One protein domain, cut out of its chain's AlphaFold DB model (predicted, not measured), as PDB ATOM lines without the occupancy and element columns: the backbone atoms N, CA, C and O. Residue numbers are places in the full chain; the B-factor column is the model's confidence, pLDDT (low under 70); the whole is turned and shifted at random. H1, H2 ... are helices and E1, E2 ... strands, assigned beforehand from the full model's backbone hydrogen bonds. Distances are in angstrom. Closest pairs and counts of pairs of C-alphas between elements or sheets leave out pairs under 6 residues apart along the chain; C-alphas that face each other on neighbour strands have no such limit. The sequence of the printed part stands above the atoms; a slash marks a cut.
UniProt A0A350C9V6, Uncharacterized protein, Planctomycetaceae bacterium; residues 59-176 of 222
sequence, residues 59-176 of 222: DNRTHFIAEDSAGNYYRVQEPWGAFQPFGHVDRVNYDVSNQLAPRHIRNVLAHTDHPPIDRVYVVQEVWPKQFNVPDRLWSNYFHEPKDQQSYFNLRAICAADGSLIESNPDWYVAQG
ATOM      1  N   ASP A  59      -3.562 -26.652  35.571       86.81
ATOM      2  CA  ASP A  59      -3.726 -25.803  34.405       86.81
ATOM      3  C   ASP A  59      -4.848 -24.796  34.665       86.81
ATOM      4  O   ASP A  59      -5.624 -24.975  35.611       86.81
ATOM      5  N   ASN A  60      -4.932 -23.740  33.857       89.31
ATOM      6  CA  ASN A  60      -5.986 -22.747  34.019       89.31
ATOM      7  C   ASN A  60      -6.489 -22.145  32.702       89.31
ATOM      8  O   ASN A  60      -5.860 -22.243  31.648       89.31
ATOM      9  N   ARG A  61      -7.665 -21.521  32.785       90.94
ATOM     10  CA  ARG A  61      -8.300 -20.766  31.704       90.94
ATOM     11  C   ARG A  61      -9.036 -19.563  32.271       90.94
ATOM     12  O   ARG A  61      -9.647 -19.651  33.335       90.94
ATOM     13  N   THR A  62      -9.005 -18.455  31.543       93.81
ATOM     14  CA  THR A  62      -9.738 -17.239  31.895       93.81
ATOM     15  C   THR A  62     -11.037 -17.168  31.100       93.81
ATOM     16  O   THR A  62     -11.042 -17.321  29.879       93.81
ATOM     17  N   HIS A  63     -12.135 -16.896  31.796       94.56
ATOM     18  CA  HIS A  63     -13.461 -16.671  31.235       94.56
ATOM     19  C   HIS A  63     -13.920 -15.258  31.569       94.56
ATOM     20  O   HIS A  63     -13.805 -14.821  32.712       94.56
ATOM     21  N   PHE A  64     -14.475 -14.562  30.583       95.62
ATOM     22  CA  PHE A  64     -15.111 -13.265  30.777       95.62
ATOM     23  C   PHE A  64     -16.616 -13.422  30.598       95.62
ATOM     24  O   PHE A  64     -17.077 -13.883  29.550       95.62
ATOM     25  N   ILE A  65     -17.374 -13.056  31.627       97.00
ATOM     26  CA  ILE A  65     -18.825 -13.219  31.672       97.00
ATOM     27  C   ILE A  65     -19.437 -11.847  31.942       97.00
ATOM     28  O   ILE A  65     -19.261 -11.302  33.025       97.00
ATOM     29  N   ALA A  66     -20.119 -11.275  30.959       97.06
ATOM     30  CA  ALA A  66     -20.861 -10.030  31.101       97.06
ATOM     31  C   ALA A  66     -22.266 -10.293  31.652       97.06
ATOM     32  O   ALA A  66     -22.883 -11.289  31.290       97.06
ATOM     33  N   GLU A  67     -22.761  -9.385  32.484       97.44
ATOM     34  CA  GLU A  67     -24.128  -9.348  33.004       97.44
ATOM     35  C   GLU A  67     -24.813  -8.064  32.523       97.44
ATOM     36  O   GLU A  67     -24.236  -6.975  32.627       97.44
ATOM     37  N   ASP A  68     -26.022  -8.197  31.978       95.62
ATOM     38  CA  ASP A  68     -26.872  -7.062  31.608       95.62
ATOM     39  C   ASP A  68     -27.816  -6.641  32.748       95.62
ATOM     40  O   ASP A  68     -27.974  -7.338  33.754       95.62
ATOM     41  N   SER A  69     -28.517  -5.523  32.563       93.00
ATOM     42  CA  SER A  69     -29.461  -5.004  33.566       93.00
ATOM     43  C   SER A  69     -30.702  -5.870  33.797       93.00
ATOM     44  O   SER A  69     -31.476  -5.601  34.716       93.00
ATOM     45  N   ALA A  70     -30.923  -6.895  32.970       93.44
ATOM     46  CA  ALA A  70     -31.995  -7.869  33.133       93.44
ATOM     47  C   ALA A  70     -31.518  -9.159  33.830       93.44
ATOM     48  O   ALA A  70     -32.338 -10.044  34.081       93.44
ATOM     49  N   GLY A  71     -30.230  -9.263  34.176       93.50
ATOM     50  CA  GLY A  71     -29.634 -10.437  34.812       93.50
ATOM     51  C   GLY A  71     -29.287 -11.566  33.836       93.50
ATOM     52  O   GLY A  71     -29.128 -12.714  34.259       93.50
ATOM     53  N   ASN A  72     -29.194 -11.280  32.535       96.44
ATOM     54  CA  ASN A  72     -28.712 -12.233  31.540       96.44
ATOM     55  C   ASN A  72     -27.185 -12.239  31.502       96.44
ATOM     56  O   ASN A  72     -26.541 -11.196  31.612       96.44
ATOM     57  N   TYR A  73     -26.614 -13.422  31.271       96.44
ATOM     58  CA  TYR A  73     -25.171 -13.620  31.234       96.44
ATOM     59  C   TYR A  73     -24.684 -13.943  29.824       96.44
ATOM     60  O   TYR A  73     -25.209 -14.836  29.155       96.44
ATOM     61  N   TYR A  74     -23.630 -13.253  29.399       95.06
ATOM     62  CA  TYR A  74     -23.040 -13.379  28.072       95.06
ATOM     63  C   TYR A  74     -21.550 -13.653  28.172       95.06
ATOM     64  O   TYR A  74     -20.840 -13.068  28.985       95.06
ATOM     65  N   ARG A  75     -21.039 -14.517  27.299       93.62
ATOM     66  CA  ARG A  75     -19.595 -14.696  27.173       93.62
ATOM     67  C   ARG A  75     -19.004 -13.505  26.423       93.62
ATOM     68  O   ARG A  75     -19.389 -13.247  25.286       93.62
ATOM     69  N   VAL A  76     -18.038 -12.824  27.031       93.12
ATOM     70  CA  VAL A  76     -17.262 -11.774  26.359       93.12
ATOM     71  C   VAL A  76     -16.088 -12.449  25.662       93.12
ATOM     72  O   VAL A  76     -15.191 -12.987  26.307       93.12
ATOM     73  N   GLN A  77     -16.134 -12.484  24.335       90.62
ATOM     74  CA  GLN A  77     -15.110 -13.100  23.499       90.62
ATOM     75  C   GLN A  77     -15.005 -12.339  22.177       90.62
ATOM     76  O   GLN A  77     -15.987 -11.769  21.705       90.62
ATOM     77  N   GLU A  78     -13.820 -12.339  21.570       88.94
ATOM     78  CA  GLU A  78     -13.601 -11.725  20.266       88.94
ATOM     79  C   GLU A  78     -14.474 -12.383  19.176       88.94
ATOM     80  O   GLU A  78     -14.313 -13.578  18.905       88.94
ATOM     81  N   PRO A  79     -15.347 -11.628  18.478       85.12
ATOM     82  CA  PRO A  79     -16.192 -12.183  17.417       85.12
ATOM     83  C   PRO A  79     -15.389 -12.551  16.157       85.12
ATOM     84  O   PRO A  79     -15.832 -13.362  15.350       85.12
ATOM     85  N   TRP A  80     -14.193 -11.981  15.991       84.69
ATOM     86  CA  TRP A  80     -13.265 -12.259  14.886       84.69
ATOM     87  C   TRP A  80     -12.309 -13.432  15.165       84.69
ATOM     88  O   TRP A  80     -11.417 -13.703  14.363       84.69
ATOM     89  N   GLY A  81     -12.487 -14.133  16.286       87.00
ATOM     90  CA  GLY A  81     -11.641 -15.248  16.701       87.00
ATOM     91  C   GLY A  81     -10.515 -14.838  17.649       87.00
ATOM     92  O   GLY A  81     -10.073 -13.687  17.692       87.00
ATOM     93  N   ALA A  82     -10.054 -15.809  18.437       85.56
ATOM     94  CA  ALA A  82      -9.063 -15.579  19.474       85.56
ATOM     95  C   ALA A  82      -7.675 -15.279  18.890       85.56
ATOM     96  O   ALA A  82      -7.190 -15.961  17.985       85.56
ATOM     97  N   PHE A  83      -6.990 -14.288  19.460       85.62
ATOM     98  CA  PHE A  83      -5.593 -14.021  19.129       85.62
ATOM     99  C   PHE A  83      -4.684 -15.062  19.799       85.62
ATOM    100  O   PHE A  83      -4.642 -15.146  21.026       85.62
ATOM    101  N   GLN A  84      -3.933 -15.833  19.009       88.81
ATOM    102  CA  GLN A  84      -3.072 -16.928  19.481       88.81
ATOM    103  C   GLN A  84      -1.617 -16.693  19.039       88.81
ATOM    104  O   GLN A  84      -1.184 -17.230  18.020       88.81
ATOM    105  N   PRO A  85      -0.831 -15.869  19.761       79.00
ATOM    106  CA  PRO A  85       0.539 -15.557  19.348       79.00
ATOM    107  C   PRO A  85       1.484 -16.761  19.450       79.00
ATOM    108  O   PRO A  85       2.481 -16.823  18.734       79.00
ATOM    109  N   PHE A  86       1.180 -17.714  20.337       75.94
ATOM    110  CA  PHE A  86       2.009 -18.884  20.596       75.94
ATOM    111  C   PHE A  86       1.140 -20.144  20.641       75.94
ATOM    112  O   PHE A  86       0.351 -20.347  21.561       75.94
ATOM    113  N   GLY A  87       1.302 -21.023  19.652       77.62
ATOM    114  CA  GLY A  87       0.605 -22.307  19.627       77.62
ATOM    115  C   GLY A  87      -0.905 -22.165  19.424       77.62
ATOM    116  O   GLY A  87      -1.335 -21.564  18.449       77.62
ATOM    117  N   HIS A  88      -1.684 -22.790  20.307       81.12
ATOM    118  CA  HIS A  88      -3.138 -22.960  20.184       81.12
ATOM    119  C   HIS A  88      -3.912 -22.392  21.385       81.12
ATOM    120  O   HIS A  88      -5.081 -22.719  21.578       81.12
ATOM    121  N   VAL A  89      -3.248 -21.601  22.234       83.38
ATOM    122  CA  VAL A  89      -3.838 -21.034  23.450       83.38
ATOM    123  C   VAL A  89      -4.141 -19.558  23.223       83.38
ATOM    124  O   VAL A  89      -3.294 -18.799  22.748       83.38
ATOM    125  N   ASP A  90      -5.354 -19.150  23.585       88.06
ATOM    126  CA  ASP A  90      -5.813 -17.771  23.423       88.06
ATOM    127  C   ASP A  90      -5.008 -16.807  24.304       88.06
ATOM    128  O   ASP A  90      -4.690 -17.109  25.459       88.06
ATOM    129  N   ARG A  91      -4.718 -15.608  23.785       86.25
ATOM    130  CA  ARG A  91      -3.897 -14.584  24.453       86.25
ATOM    131  C   ARG A  91      -4.372 -14.255  25.865       86.25
ATOM    132  O   ARG A  91      -3.536 -13.977  26.727       86.25
ATOM    133  N   VAL A  92      -5.685 -14.280  26.078       88.12
ATOM    134  CA  VAL A  92      -6.326 -13.979  27.363       88.12
ATOM    135  C   VAL A  92      -5.911 -14.933  28.483       88.12
ATOM    136  O   VAL A  92      -5.841 -14.523  29.636       88.12
ATOM    137  N   ASN A  93      -5.544 -16.175  28.153       88.31
ATOM    138  CA  ASN A  93      -5.113 -17.172  29.138       88.31
ATOM    139  C   ASN A  93      -3.663 -16.960  29.599       88.31
ATOM    140  O   ASN A  93      -3.239 -17.525  30.599       88.31
ATOM    141  N   TYR A  94      -2.897 -16.120  28.900       83.62
ATOM    142  CA  TYR A  94      -1.543 -15.738  29.309       83.62
ATOM    143  C   TYR A  94      -1.521 -14.532  30.265       83.62
ATOM    144  O   TYR A  94      -0.443 -14.105  30.679       83.62
ATOM    145  N   ASP A  95      -2.672 -13.935  30.594       83.62
ATOM    146  CA  ASP A  95      -2.756 -12.800  31.521       83.62
ATOM    147  C   ASP A  95      -2.906 -13.260  32.977       83.62
ATOM    148  O   ASP A  95      -3.935 -13.067  33.622       83.62
ATOM    149  N   VAL A  96      -1.844 -13.861  33.516       78.00
ATOM    150  CA  VAL A  96      -1.808 -14.368  34.902       78.00
ATOM    151  C   VAL A  96      -2.118 -13.260  35.923       78.00
ATOM    152  O   VAL A  96      -2.782 -13.478  36.938       78.00
ATOM    153  N   SER A  97      -1.670 -12.037  35.637       80.69
ATOM    154  CA  SER A  97      -1.849 -10.867  36.501       80.69
ATOM    155  C   SER A  97      -3.210 -10.183  36.383       80.69
ATOM    156  O   SER A  97      -3.505  -9.309  37.195       80.69
ATOM    157  N   ASN A  98      -4.034 -10.561  35.402       86.12
ATOM    158  CA  ASN A  98      -5.299  -9.903  35.078       86.12
ATOM    159  C   ASN A  98      -5.167  -8.409  34.688       86.12
ATOM    160  O   ASN A  98      -6.085  -7.614  34.883       86.12
ATOM    161  N   GLN A  99      -4.006  -8.000  34.164       85.88
ATOM    162  CA  GLN A  99      -3.704  -6.603  33.814       85.88
ATOM    163  C   GLN A  99      -4.266  -6.194  32.449       85.88
ATOM    164  O   GLN A  99      -4.480  -5.012  32.177       85.88
ATOM    165  N   LEU A 100      -4.469  -7.164  31.563       88.31
ATOM    166  CA  LEU A 100      -4.972  -6.970  30.208       88.31
ATOM    167  C   LEU A 100      -6.486  -7.160  30.125       88.31
ATOM    168  O   LEU A 100      -7.084  -6.663  29.171       88.31
ATOM    169  N   ALA A 101      -7.105  -7.796  31.123       91.19
ATOM    170  CA  ALA A 101      -8.554  -7.952  31.231       91.19
ATOM    171  C   ALA A 101      -9.343  -6.655  30.947       91.19
ATOM    172  O   ALA A 101     -10.167  -6.681  30.032       91.19
ATOM    173  N   PRO A 102      -9.058  -5.500  31.590       91.81
ATOM    174  CA  PRO A 102      -9.701  -4.219  31.267       91.81
ATOM    175  C   PRO A 102      -9.687  -3.857  29.779       91.81
ATOM    176  O   PRO A 102     -10.694  -3.443  29.205       91.81
ATOM    177  N   ARG A 103      -8.529  -4.032  29.131       91.38
ATOM    178  CA  ARG A 103      -8.348  -3.691  27.716       91.38
ATOM    179  C   ARG A 103      -9.085  -4.666  26.811       91.38
ATOM    180  O   ARG A 103      -9.672  -4.229  25.828       91.38
ATOM    181  N   HIS A 104      -9.052  -5.955  27.138       92.19
ATOM    182  CA  HIS A 104      -9.779  -6.979  26.396       92.19
ATOM    183  C   HIS A 104     -11.291  -6.726  26.461       92.19
ATOM    184  O   HIS A 104     -11.922  -6.628  25.414       92.19
ATOM    185  N   ILE A 105     -11.841  -6.507  27.661       94.31
ATOM    186  CA  ILE A 105     -13.268  -6.222  27.877       94.31
ATOM    187  C   ILE A 105     -13.705  -5.012  27.055       94.31
ATOM    188  O   ILE A 105     -14.609  -5.119  26.229       94.31
ATOM    189  N   ARG A 106     -13.004  -3.883  27.215       93.62
ATOM    190  CA  ARG A 106     -13.302  -2.659  26.470       93.62
ATOM    191  C   ARG A 106     -13.248  -2.881  24.962       93.62
ATOM    192  O   ARG A 106     -14.079  -2.349  24.239       93.62
ATOM    193  N   ASN A 107     -12.258  -3.631  24.481       92.19
ATOM    194  CA  ASN A 107     -12.087  -3.853  23.053       92.19
ATOM    195  C   ASN A 107     -13.182  -4.748  22.468       92.19
ATOM    196  O   ASN A 107     -13.631  -4.479  21.362       92.19
ATOM    197  N   VAL A 108     -13.616  -5.785  23.186       93.31
ATOM    198  CA  VAL A 108     -14.717  -6.638  22.722       93.31
ATOM    199  C   VAL A 108     -16.019  -5.841  22.714       93.31
ATOM    200  O   VAL A 108     -16.624  -5.720  21.657       93.31
ATOM    201  N   LEU A 109     -16.391  -5.225  23.841       94.00
ATOM    202  CA  LEU A 109     -17.663  -4.503  23.977       94.00
ATOM    203  C   LEU A 109     -17.760  -3.274  23.056       94.00
ATOM    204  O   LEU A 109     -18.825  -2.952  22.551       94.00
ATOM    205  N   ALA A 110     -16.646  -2.597  22.756       92.81
ATOM    206  CA  ALA A 110     -16.661  -1.473  21.813       92.81
ATOM    207  C   ALA A 110     -16.882  -1.887  20.344       92.81
ATOM    208  O   ALA A 110     -17.145  -1.022  19.512       92.81
ATOM    209  N   HIS A 111     -16.732  -3.173  20.014       92.25
ATOM    210  CA  HIS A 111     -16.795  -3.679  18.639       92.25
ATOM    211  C   HIS A 111     -17.829  -4.804  18.463       92.25
ATOM    212  O   HIS A 111     -17.790  -5.516  17.458       92.25
ATOM    213  N   THR A 112     -18.739  -4.981  19.420       91.62
ATOM    214  CA  THR A 112     -19.851  -5.930  19.330       91.62
ATOM    215  C   THR A 112     -21.174  -5.243  19.640       91.62
ATOM    216  O   THR A 112     -21.232  -4.319  20.443       91.62
ATOM    217  N   ASP A 113     -22.250  -5.720  19.014       91.94
ATOM    218  CA  ASP A 113     -23.607  -5.326  19.388       91.94
ATOM    219  C   ASP A 113     -24.079  -6.193  20.559       91.94
ATOM    220  O   ASP A 113     -24.084  -7.425  20.478       91.94
ATOM    221  N   HIS A 114     -24.474  -5.553  21.655       91.62
ATOM    222  CA  HIS A 114     -24.942  -6.228  22.861       91.62
ATOM    223  C   HIS A 114     -25.911  -5.333  23.656       91.62
ATOM    224  O   HIS A 114     -25.898  -4.109  23.490       91.62
ATOM    225  N   PRO A 115     -26.752  -5.906  24.538       93.25
ATOM    226  CA  PRO A 115     -27.516  -5.124  25.507       93.25
ATOM    227  C   PRO A 115     -26.595  -4.293  26.414       93.25
ATOM    228  O   PRO A 115     -25.412  -4.618  26.539       93.25
ATOM    229  N   PRO A 116     -27.101  -3.242  27.081       94.06
ATOM    230  CA  PRO A 116     -26.329  -2.523  28.089       94.06
ATOM    231  C   PRO A 116     -25.759  -3.493  29.133       94.06
ATOM    232  O   PRO A 116     -26.508  -4.213  29.789       94.06
ATOM    233  N   ILE A 117     -24.431  -3.531  29.240       96.12
ATOM    234  CA  ILE A 117     -23.718  -4.368  30.208       96.12
ATOM    235  C   ILE A 117     -23.468  -3.541  31.460       96.12
ATOM    236  O   ILE A 117     -22.964  -2.421  31.371       96.12
ATOM    237  N   ASP A 118     -23.761  -4.114  32.621       94.31
ATOM    238  CA  ASP A 118     -23.491  -3.475  33.907       94.31
ATOM    239  C   ASP A 118     -22.130  -3.903  34.452       94.31
ATOM    240  O   ASP A 118     -21.354  -3.085  34.958       94.31
ATOM    241  N   ARG A 119     -21.825  -5.202  34.351       96.06
ATOM    242  CA  ARG A 119     -20.629  -5.805  34.947       96.06
ATOM    243  C   ARG A 119     -20.052  -6.889  34.062       96.06
ATOM    244  O   ARG A 119     -20.770  -7.577  33.346       96.06
ATOM    245  N   VAL A 120     -18.744  -7.075  34.166       97.31
ATOM    246  CA  VAL A 120     -18.023  -8.194  33.568       97.31
ATOM    247  C   VAL A 120     -17.224  -8.908  34.644       97.31
ATOM    248  O   VAL A 120     -16.305  -8.350  35.242       97.31
ATOM    249  N   TYR A 121     -17.573 -10.165  34.877       97.12
ATOM    250  CA  TYR A 121     -16.898 -11.070  35.788       97.12
ATOM    251  C   TYR A 121     -15.743 -11.752  35.066       97.12
ATOM    252  O   TYR A 121     -15.929 -12.404  34.036       97.12
ATOM    253  N   VAL A 122     -14.547 -11.624  35.628       95.94
ATOM    254  CA  VAL A 122     -13.375 -12.372  35.181       95.94
ATOM    255  C   VAL A 122     -13.236 -13.597  36.067       95.94
ATOM    256  O   VAL A 122     -12.927 -13.479  37.252       95.94
ATOM    257  N   VAL A 123     -13.474 -14.773  35.502       95.94
ATOM    258  CA  VAL A 123     -13.476 -16.049  36.216       95.94
ATOM    259  C   VAL A 123     -12.300 -16.891  35.747       95.94
ATOM    260  O   VAL A 123     -12.113 -17.127  34.558       95.94
ATOM    261  N   GLN A 124     -11.508 -17.368  36.693       94.56
ATOM    262  CA  GLN A 124     -10.452 -18.337  36.454       94.56
ATOM    263  C   GLN A 124     -11.008 -19.742  36.677       94.56
ATOM    264  O   GLN A 124     -11.458 -20.067  37.772       94.56
ATOM    265  N   GLU A 125     -10.946 -20.573  35.648       94.19
ATOM    266  CA  GLU A 125     -11.129 -22.018  35.733       94.19
ATOM    267  C   GLU A 125      -9.765 -22.679  35.954       94.19
ATOM    268  O   GLU A 125      -8.788 -22.305  35.307       94.19
ATOM    269  N   VAL A 126      -9.684 -23.649  36.862       92.69
ATOM    270  CA  VAL A 126      -8.451 -24.357  37.229       92.69
ATOM    271  C   VAL A 126      -8.717 -25.854  37.308       92.69
ATOM    272  O   VAL A 126      -9.676 -26.265  37.954       92.69
ATOM    273  N   TRP A 127      -7.854 -26.683  36.717       91.25
ATOM    274  CA  TRP A 127      -7.981 -28.146  36.779       91.25
ATOM    275  C   TRP A 127      -6.624 -28.846  36.939       91.25
ATOM    276  O   TRP A 127      -5.598 -28.343  36.479       91.25
ATOM    277  N   PRO A 128      -6.568 -30.007  37.611       87.25
ATOM    278  CA  PRO A 128      -5.334 -30.769  37.798       87.25
ATOM    279  C   PRO A 128      -4.776 -31.310  36.471       87.25
ATOM    280  O   PRO A 128      -5.451 -32.030  35.733       87.25
ATOM    281  N   LYS A 129      -3.493 -31.046  36.196       82.56
ATOM    282  CA  LYS A 129      -2.802 -31.519  34.981       82.56
ATOM    283  C   LYS A 129      -2.647 -33.030  34.928       82.56
ATOM    284  O   LYS A 129      -2.600 -33.589  33.837       82.56
ATOM    285  N   GLN A 130      -2.584 -33.690  36.085       75.38
ATOM    286  CA  GLN A 130      -2.466 -35.148  36.174       75.38
ATOM    287  C   GLN A 130      -3.575 -35.866  35.390       75.38
ATOM    288  O   GLN A 130      -3.330 -36.917  34.805       75.38
ATOM    289  N   PHE A 131      -4.766 -35.269  35.342       74.38
ATOM    290  CA  PHE A 131      -5.920 -35.810  34.631       74.38
ATOM    291  C   PHE A 131      -6.170 -35.095  33.290       74.38
ATOM    292  O   PHE A 131      -7.132 -35.396  32.596       74.38
ATOM    293  N   ASN A 132      -5.281 -34.189  32.865       76.94
ATOM    294  CA  ASN A 132      -5.367 -33.476  31.587       76.94
ATOM    295  C   ASN A 132      -4.687 -34.260  30.449       76.94
ATOM    296  O   ASN A 132      -3.845 -33.747  29.712       76.94
ATOM    297  N   VAL A 133      -5.012 -35.548  30.345       78.44
ATOM    298  CA  VAL A 133      -4.471 -36.453  29.324       78.44
ATOM    299  C   VAL A 133      -5.505 -36.601  28.195       78.44
ATOM    300  O   VAL A 133      -6.699 -36.700  28.490       78.44
ATOM    301  N   PRO A 134      -5.105 -36.612  26.904       82.25
ATOM    302  CA  PRO A 134      -6.022 -36.878  25.793       82.25
ATOM    303  C   PRO A 134      -6.802 -38.182  25.974       82.25
ATOM    304  O   PRO A 134      -6.230 -39.176  26.415       82.25
ATOM    305  N   ASP A 135      -8.072 -38.214  25.565       84.94
ATOM    306  CA  ASP A 135      -8.968 -39.353  25.841       84.94
ATOM    307  C   ASP A 135      -8.439 -40.679  25.282       84.94
ATOM    308  O   ASP A 135      -8.510 -41.709  25.945       84.94
ATOM    309  N   ARG A 136      -7.792 -40.641  24.109       85.38
ATOM    310  CA  ARG A 136      -7.111 -41.804  23.513       85.38
ATOM    311  C   ARG A 136      -6.005 -42.375  24.410       85.38
ATOM    312  O   ARG A 136      -5.735 -43.568  24.368       85.38
ATOM    313  N   LEU A 137      -5.297 -41.521  25.146       85.12
ATOM    314  CA  LEU A 137      -4.253 -41.952  26.074       85.12
ATOM    315  C   LEU A 137      -4.861 -42.381  27.412       85.12
ATOM    316  O   LEU A 137      -4.404 -43.367  27.978       85.12
ATOM    317  N   TRP A 138      -5.912 -41.699  27.875       85.19
ATOM    318  CA  TRP A 138      -6.673 -42.079  29.067       85.19
ATOM    319  C   TRP A 138      -7.221 -43.509  28.964       85.19
ATOM    320  O   TRP A 138      -6.989 -44.324  29.857       85.19
ATOM    321  N   SER A 139      -7.839 -43.851  27.827       89.75
ATOM    322  CA  SER A 139      -8.437 -45.170  27.579       89.75
ATOM    323  C   SER A 139      -7.441 -46.335  27.576       89.75
ATOM    324  O   SER A 139      -7.852 -47.489  27.630       89.75
ATOM    325  N   ASN A 140      -6.133 -46.063  27.487       90.12
ATOM    326  CA  ASN A 140      -5.108 -47.107  27.578       90.12
ATOM    327  C   ASN A 140      -4.890 -47.585  29.020       90.12
ATOM    328  O   ASN A 140      -4.394 -48.692  29.218       90.12
ATOM    329  N   TYR A 141      -5.212 -46.745  30.007       85.94
ATOM    330  CA  TYR A 141      -4.954 -47.004  31.426       85.94
ATOM    331  C   TYR A 141      -6.240 -47.180  32.237       85.94
ATOM    332  O   TYR A 141      -6.228 -47.900  33.233       85.94
ATOM    333  N   PHE A 142      -7.338 -46.552  31.810       87.06
ATOM    334  CA  PHE A 142      -8.609 -46.539  32.528       87.06
ATOM    335  C   PHE A 142      -9.762 -46.955  31.609       87.06
ATOM    336  O   PHE A 142      -9.839 -46.531  30.456       87.06
ATOM    337  N   HIS A 143     -10.671 -47.787  32.125       89.06
ATOM    338  CA  HIS A 143     -11.875 -48.222  31.403       89.06
ATOM    339  C   HIS A 143     -13.032 -47.226  31.511       89.06
ATOM    340  O   HIS A 143     -13.965 -47.267  30.709       89.06
ATOM    341  N   GLU A 144     -12.982 -46.347  32.507       90.00
ATOM    342  CA  GLU A 144     -13.987 -45.317  32.727       90.00
ATOM    343  C   GLU A 144     -13.721 -44.076  31.866       90.00
ATOM    344  O   GLU A 144     -12.558 -43.730  31.613       90.00
ATOM    345  N   PRO A 145     -14.781 -43.381  31.417       86.06
ATOM    346  CA  PRO A 145     -14.636 -42.071  30.809       86.06
ATOM    347  C   PRO A 145     -13.931 -41.116  31.768       86.06
ATOM    348  O   PRO A 145     -14.157 -41.135  32.975       86.06
ATOM    349  N   LYS A 146     -13.081 -40.263  31.207       86.00
ATOM    350  CA  LYS A 146     -12.389 -39.233  31.970       86.00
ATOM    351  C   LYS A 146     -13.400 -38.223  32.510       86.00
ATOM    352  O   LYS A 146     -14.122 -37.611  31.725       86.00
ATOM    353  N   ASP A 147     -13.406 -38.024  33.821       84.56
ATOM    354  CA  ASP A 147     -14.188 -36.977  34.474       84.56
ATOM    355  C   ASP A 147     -13.314 -35.736  34.700       84.56
ATOM    356  O   ASP A 147     -12.295 -35.789  35.396       84.56
ATOM    357  N   GLN A 148     -13.668 -34.618  34.064       81.44
ATOM    358  CA  GLN A 148     -12.914 -33.376  34.202       81.44
ATOM    359  C   GLN A 148     -13.392 -32.608  35.434       81.44
ATOM    360  O   GLN A 148     -14.483 -32.045  35.452       81.44
ATOM    361  N   GLN A 149     -12.519 -32.506  36.434       85.75
ATOM    362  CA  GLN A 149     -12.767 -31.692  37.619       85.75
ATOM    363  C   GLN A 149     -12.172 -30.294  37.452       85.75
ATOM    364  O   GLN A 149     -10.952 -30.129  37.421       85.75
ATOM    365  N   SER A 150     -13.048 -29.293  37.383       91.50
ATOM    366  CA  SER A 150     -12.675 -27.881  37.298       91.50
ATOM    367  C   SER A 150     -13.115 -27.122  38.552       91.50
ATOM    368  O   SER A 150     -14.230 -27.282  39.045       91.50
ATOM    369  N   TYR A 151     -12.240 -26.253  39.045       92.06
ATOM    370  CA  TYR A 151     -12.521 -25.280  40.094       92.06
ATOM    371  C   TYR A 151     -12.639 -23.893  39.481       92.06
ATOM    372  O   TYR A 151     -11.822 -23.515  38.646       92.06
ATOM    373  N   PHE A 152     -13.616 -23.113  39.934       94.31
ATOM    374  CA  PHE A 152     -13.826 -21.750  39.460       94.31
ATOM    375  C   PHE A 152     -13.525 -20.753  40.575       94.31
ATOM    376  O   PHE A 152     -13.929 -20.943  41.721       94.31
ATOM    377  N   ASN A 153     -12.803 -19.691  40.234       94.00
ATOM    378  CA  ASN A 153     -12.431 -18.623  41.150       94.00
ATOM    379  C   ASN A 153     -12.657 -17.265  40.487       94.00
ATOM    380  O   ASN A 153     -12.178 -17.022  39.380       94.00
ATOM    381  N   LEU A 154     -13.354 -16.361  41.169       95.19
ATOM    382  CA  LEU A 154     -13.531 -14.996  40.688       95.19
ATOM    383  C   LEU A 154     -12.207 -14.234  40.830       95.19
ATOM    384  O   LEU A 154     -11.658 -14.137  41.923       95.19
ATOM    385  N   ARG A 155     -11.689 -13.692  39.725       94.12
ATOM    386  CA  ARG A 155     -10.450 -12.900  39.677       94.12
ATOM    387  C   ARG A 155     -10.699 -11.409  39.770       94.12
ATOM    388  O   ARG A 155      -9.889 -10.706  40.367       94.12
ATOM    389  N   ALA A 156     -11.765 -10.928  39.145       95.06
ATOM    390  CA  ALA A 156     -12.118  -9.519  39.150       95.06
ATOM    391  C   ALA A 156     -13.567  -9.303  38.726       95.06
ATOM    392  O   ALA A 156     -14.154 -10.135  38.034       95.06
ATOM    393  N   ILE A 157     -14.088  -8.140  39.096       96.31
ATOM    394  CA  ILE A 157     -15.305  -7.564  38.534       96.31
ATOM    395  C   ILE A 157     -14.898  -6.252  37.874       96.31
ATOM    396  O   ILE A 157     -14.267  -5.406  38.510       96.31
ATOM    397  N   CYS A 158     -15.257  -6.088  36.610       96.25
ATOM    398  CA  CYS A 158     -15.028  -4.873  35.843       96.25
ATOM    399  C   CYS A 158     -16.363  -4.242  35.436       96.25
ATOM    400  O   CYS A 158     -17.360  -4.945  35.287       96.25
ATOM    401  N   ALA A 159     -16.385  -2.931  35.220       94.56
ATOM    402  CA  ALA A 159     -17.490  -2.263  34.540       94.56
ATOM    403  C   ALA A 159     -17.411  -2.490  33.017       94.56
ATOM    404  O   ALA A 159     -16.407  -2.988  32.497       94.56
ATOM    405  N   ALA A 160     -18.454  -2.090  32.285       92.38
ATOM    406  CA  ALA A 160     -18.510  -2.224  30.824       92.38
ATOM    407  C   ALA A 160     -17.420  -1.436  30.073       92.38
ATOM    408  O   ALA A 160     -17.019  -1.819  28.977       92.38
ATOM    409  N   ASP A 161     -16.884  -0.363  30.658       91.31
ATOM    410  CA  ASP A 161     -15.748   0.374  30.087       91.31
ATOM    411  C   ASP A 161     -14.387  -0.319  30.331       91.31
ATOM    412  O   ASP A 161     -13.346   0.153  29.863       91.31
ATOM    413  N   GLY A 162     -14.397  -1.446  31.053       90.00
ATOM    414  CA  GLY A 162     -13.229  -2.215  31.462       90.00
ATOM    415  C   GLY A 162     -12.602  -1.735  32.772       90.00
ATOM    416  O   GLY A 162     -11.643  -2.357  33.226       90.00
ATOM    417  N   SER A 163     -13.101  -0.663  33.396       92.62
ATOM    418  CA  SER A 163     -12.589  -0.208  34.692       92.62
ATOM    419  C   SER A 163     -12.779  -1.279  35.770       92.62
ATOM    420  O   SER A 163     -13.781  -1.991  35.808       92.62
ATOM    421  N   LEU A 164     -11.777  -1.429  36.631       93.06
ATOM    422  CA  LEU A 164     -11.770  -2.430  37.693       93.06
ATOM    423  C   LEU A 164     -12.647  -1.960  38.864       93.06
ATOM    424  O   LEU A 164     -12.371  -0.917  39.452       93.06
ATOM    425  N   ILE A 165     -13.665  -2.747  39.220       94.62
ATOM    426  CA  ILE A 165     -14.522  -2.535  40.398       94.62
ATOM    427  C   ILE A 165     -13.955  -3.306  41.593       94.62
ATOM    428  O   ILE A 165     -13.804  -2.760  42.683       94.62
ATOM    429  N   GLU A 166     -13.616  -4.577  41.379       93.94
ATOM    430  CA  GLU A 166     -13.112  -5.484  42.410       93.94
ATOM    431  C   GLU A 166     -11.987  -6.347  41.840       93.94
ATOM    432  O   GLU A 166     -12.065  -6.794  40.695       93.94
ATOM    433  N   SER A 167     -10.953  -6.615  42.638       91.69
ATOM    434  CA  SER A 167      -9.860  -7.520  42.278       91.69
ATOM    435  C   SER A 167      -9.599  -8.513  43.394       91.69
ATOM    436  O   SER A 167      -9.391  -8.136  44.545       91.69
ATOM    437  N   ASN A 168      -9.517  -9.777  43.007       91.81
ATOM    438  CA  ASN A 168      -9.299 -10.910  43.881       91.81
ATOM    439  C   ASN A 168      -7.983 -11.626  43.525       91.81
ATOM    440  O   ASN A 168      -7.547 -11.612  42.358       91.81
ATOM    441  N   PRO A 169      -7.324 -12.259  44.517       90.81
ATOM    442  CA  PRO A 169      -6.167 -13.106  44.254       90.81
ATOM    443  C   PRO A 169      -6.536 -14.242  43.294       90.81
ATOM    444  O   PRO A 169      -7.682 -14.700  43.250       90.81
ATOM    445  N   ASP A 170      -5.556 -14.713  42.518       90.44
ATOM    446  CA  ASP A 170      -5.746 -15.958  41.779       90.44
ATOM    447  C   ASP A 170      -5.944 -17.141  42.717       90.44
ATOM    448  O   ASP A 170      -5.672 -17.074  43.920       90.44
ATOM    449  N   TRP A 171      -6.446 -18.236  42.153       90.94
ATOM    450  CA  TRP A 171      -6.725 -19.429  42.931       90.94
ATOM    451  C   TRP A 171      -5.467 -19.949  43.643       90.94
ATOM    452  O   TRP A 171      -5.561 -20.363  44.793       90.94
ATOM    453  N   TYR A 172      -4.282 -19.868  43.031       88.75
ATOM    454  CA  TYR A 172      -3.035 -20.353  43.633       88.75
ATOM    455  C   TYR A 172      -2.630 -19.526  44.850       88.75
ATOM    456  O   TYR A 172      -2.309 -20.084  45.899       88.75
ATOM    457  N   VAL A 173      -2.686 -18.201  44.732       88.81
ATOM    458  CA  VAL A 173      -2.437 -17.265  45.826       88.81
ATOM    459  C   VAL A 173      -3.480 -17.468  46.918       88.81
ATOM    460  O   VAL A 173      -3.119 -17.569  48.088       88.81
ATOM    461  N   ALA A 174      -4.757 -17.610  46.559       90.00
ATOM    462  CA  ALA A 174      -5.821 -17.880  47.517       90.00
ATOM    463  C   ALA A 174      -5.590 -19.197  48.280       90.00
ATOM    464  O   ALA A 174      -5.726 -19.218  49.501       90.00
ATOM    465  N   GLN A 175      -5.189 -20.280  47.602       90.06
ATOM    466  CA  GLN A 175      -4.850 -21.550  48.257       90.06
ATOM    467  C   GLN A 175      -3.594 -21.440  49.121       90.06
ATOM    468  O   GLN A 175      -3.552 -22.008  50.211       90.06
ATOM    469  N   GLY A 176      -2.582 -20.692  48.679       88.88
ATOM    470  CA  GLY A 176      -1.380 -20.424  49.469       88.88
ATOM    471  C   GLY A 176      -1.707 -19.683  50.766       88.88
ATOM    472  O   GLY A 176      -1.294 -20.106  51.844       88.88
TER     473      GLY A 176
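What this domain is: This is residues 59 to 176 of the 222 residues of an uncharacterized protein of Planctomycetaceae bacterium (UniProt A0A350C9V6). One strongly twisted sheet of five strands makes the core, with helix H2 packed slantwise over one face and the short H1 on that same face. From the ends of the long strands E3 and E4 the chain reaches out along the longest axis in an arm through the short H3, its residues 139 to 144 sticking out, while H4 at the end of the printed part only grazes the sheet. The printed part has 118 residues with four named helices and five named strands, in the order E1 E2 H1 H2 E3 H3 E4 E5 H4; the sheet's order is E2 E1 E3 E4 E5, all antiparallel, and the class is mixed, helices and strands. It is only just loose, close to compact, with a radius of gyration of the C-alphas of 16.4 A and spans of 49 by 35 by 31 A.

Where its parts are: In the sheet, E3 is residues 117 to 128, 33.1 A long, ending at C-alpha 128 (-5.334, -30.769, 37.798). E1 is residues 59 to 68, 29.9 A, beginning at C-alpha 59 (-3.726, -25.803, 34.405). E4 is residues 151 to 158, 21.0 A; E2 is residues 73 to 75 and E5 residues 164 to 167. H2 is residues 101 to 109, 12.1 A; H1 is residues 91 to 94, H3 residues 135 to 138, and H4 residues 171 to 176, ending at C-alpha 176 (-1.380, -20.424, 49.469).

How they stand to each other: E1 and E3 are antiparallel at 160 degrees, with N 63 and O 123 2.8 A apart, within hydrogen-bond range. E3 and E4 are antiparallel at 152 degrees, with N 124 and O 153 at 2.8 A. The edge strands are E2, in a hairpin with E1 (N 74 and O 66, 2.8 A), and E5, in a hairpin with E4 (N 157 and O 166, 2.9 A). H2 is on the sheet at a height over the sheet of 9.5 A, over E3, at 56 degrees to it on the local plane, slantwise to the strands; its closest C-alpha pair with E3 is Ala 101 and Val 122, 7.6 A. H1 lies on the same face, only just over none of the strands, with 2 of its 4 C-alphas falling on E1; the closest C-alphas of H1 and E1 are those of Asn 93 and Thr 62, 5.4 A. H1 and H2 are close but not clearly touching, the C-alphas of Val 92 and Ala 101 being 7.5 A apart. E2, H1 H2 and E3 form a split strand-helix-strand unit, two strands running the same way with E1 between them, its crossover right-handed. H4 only grazes the sheet with residues 171 to 174; its closest C-alpha pair with E4 is Trp 171 and Asn 153, 6.0 A. H3 is not on the sheet and is apart from H1, H2 and H4. Every O i to N i+4 pair is within hydrogen-bond range in H2 and H4; H1 and H3 are too short for such a pair.

The domain as a whole: The C-alphas farthest apart, of Pro 116 and Tyr 141, are 49.5 A apart. The printed part has no cut. The links E2 to H1 and H3 to E4 are long. The mean pLDDT of the printed part is 89.8, and no printed residue is under 70.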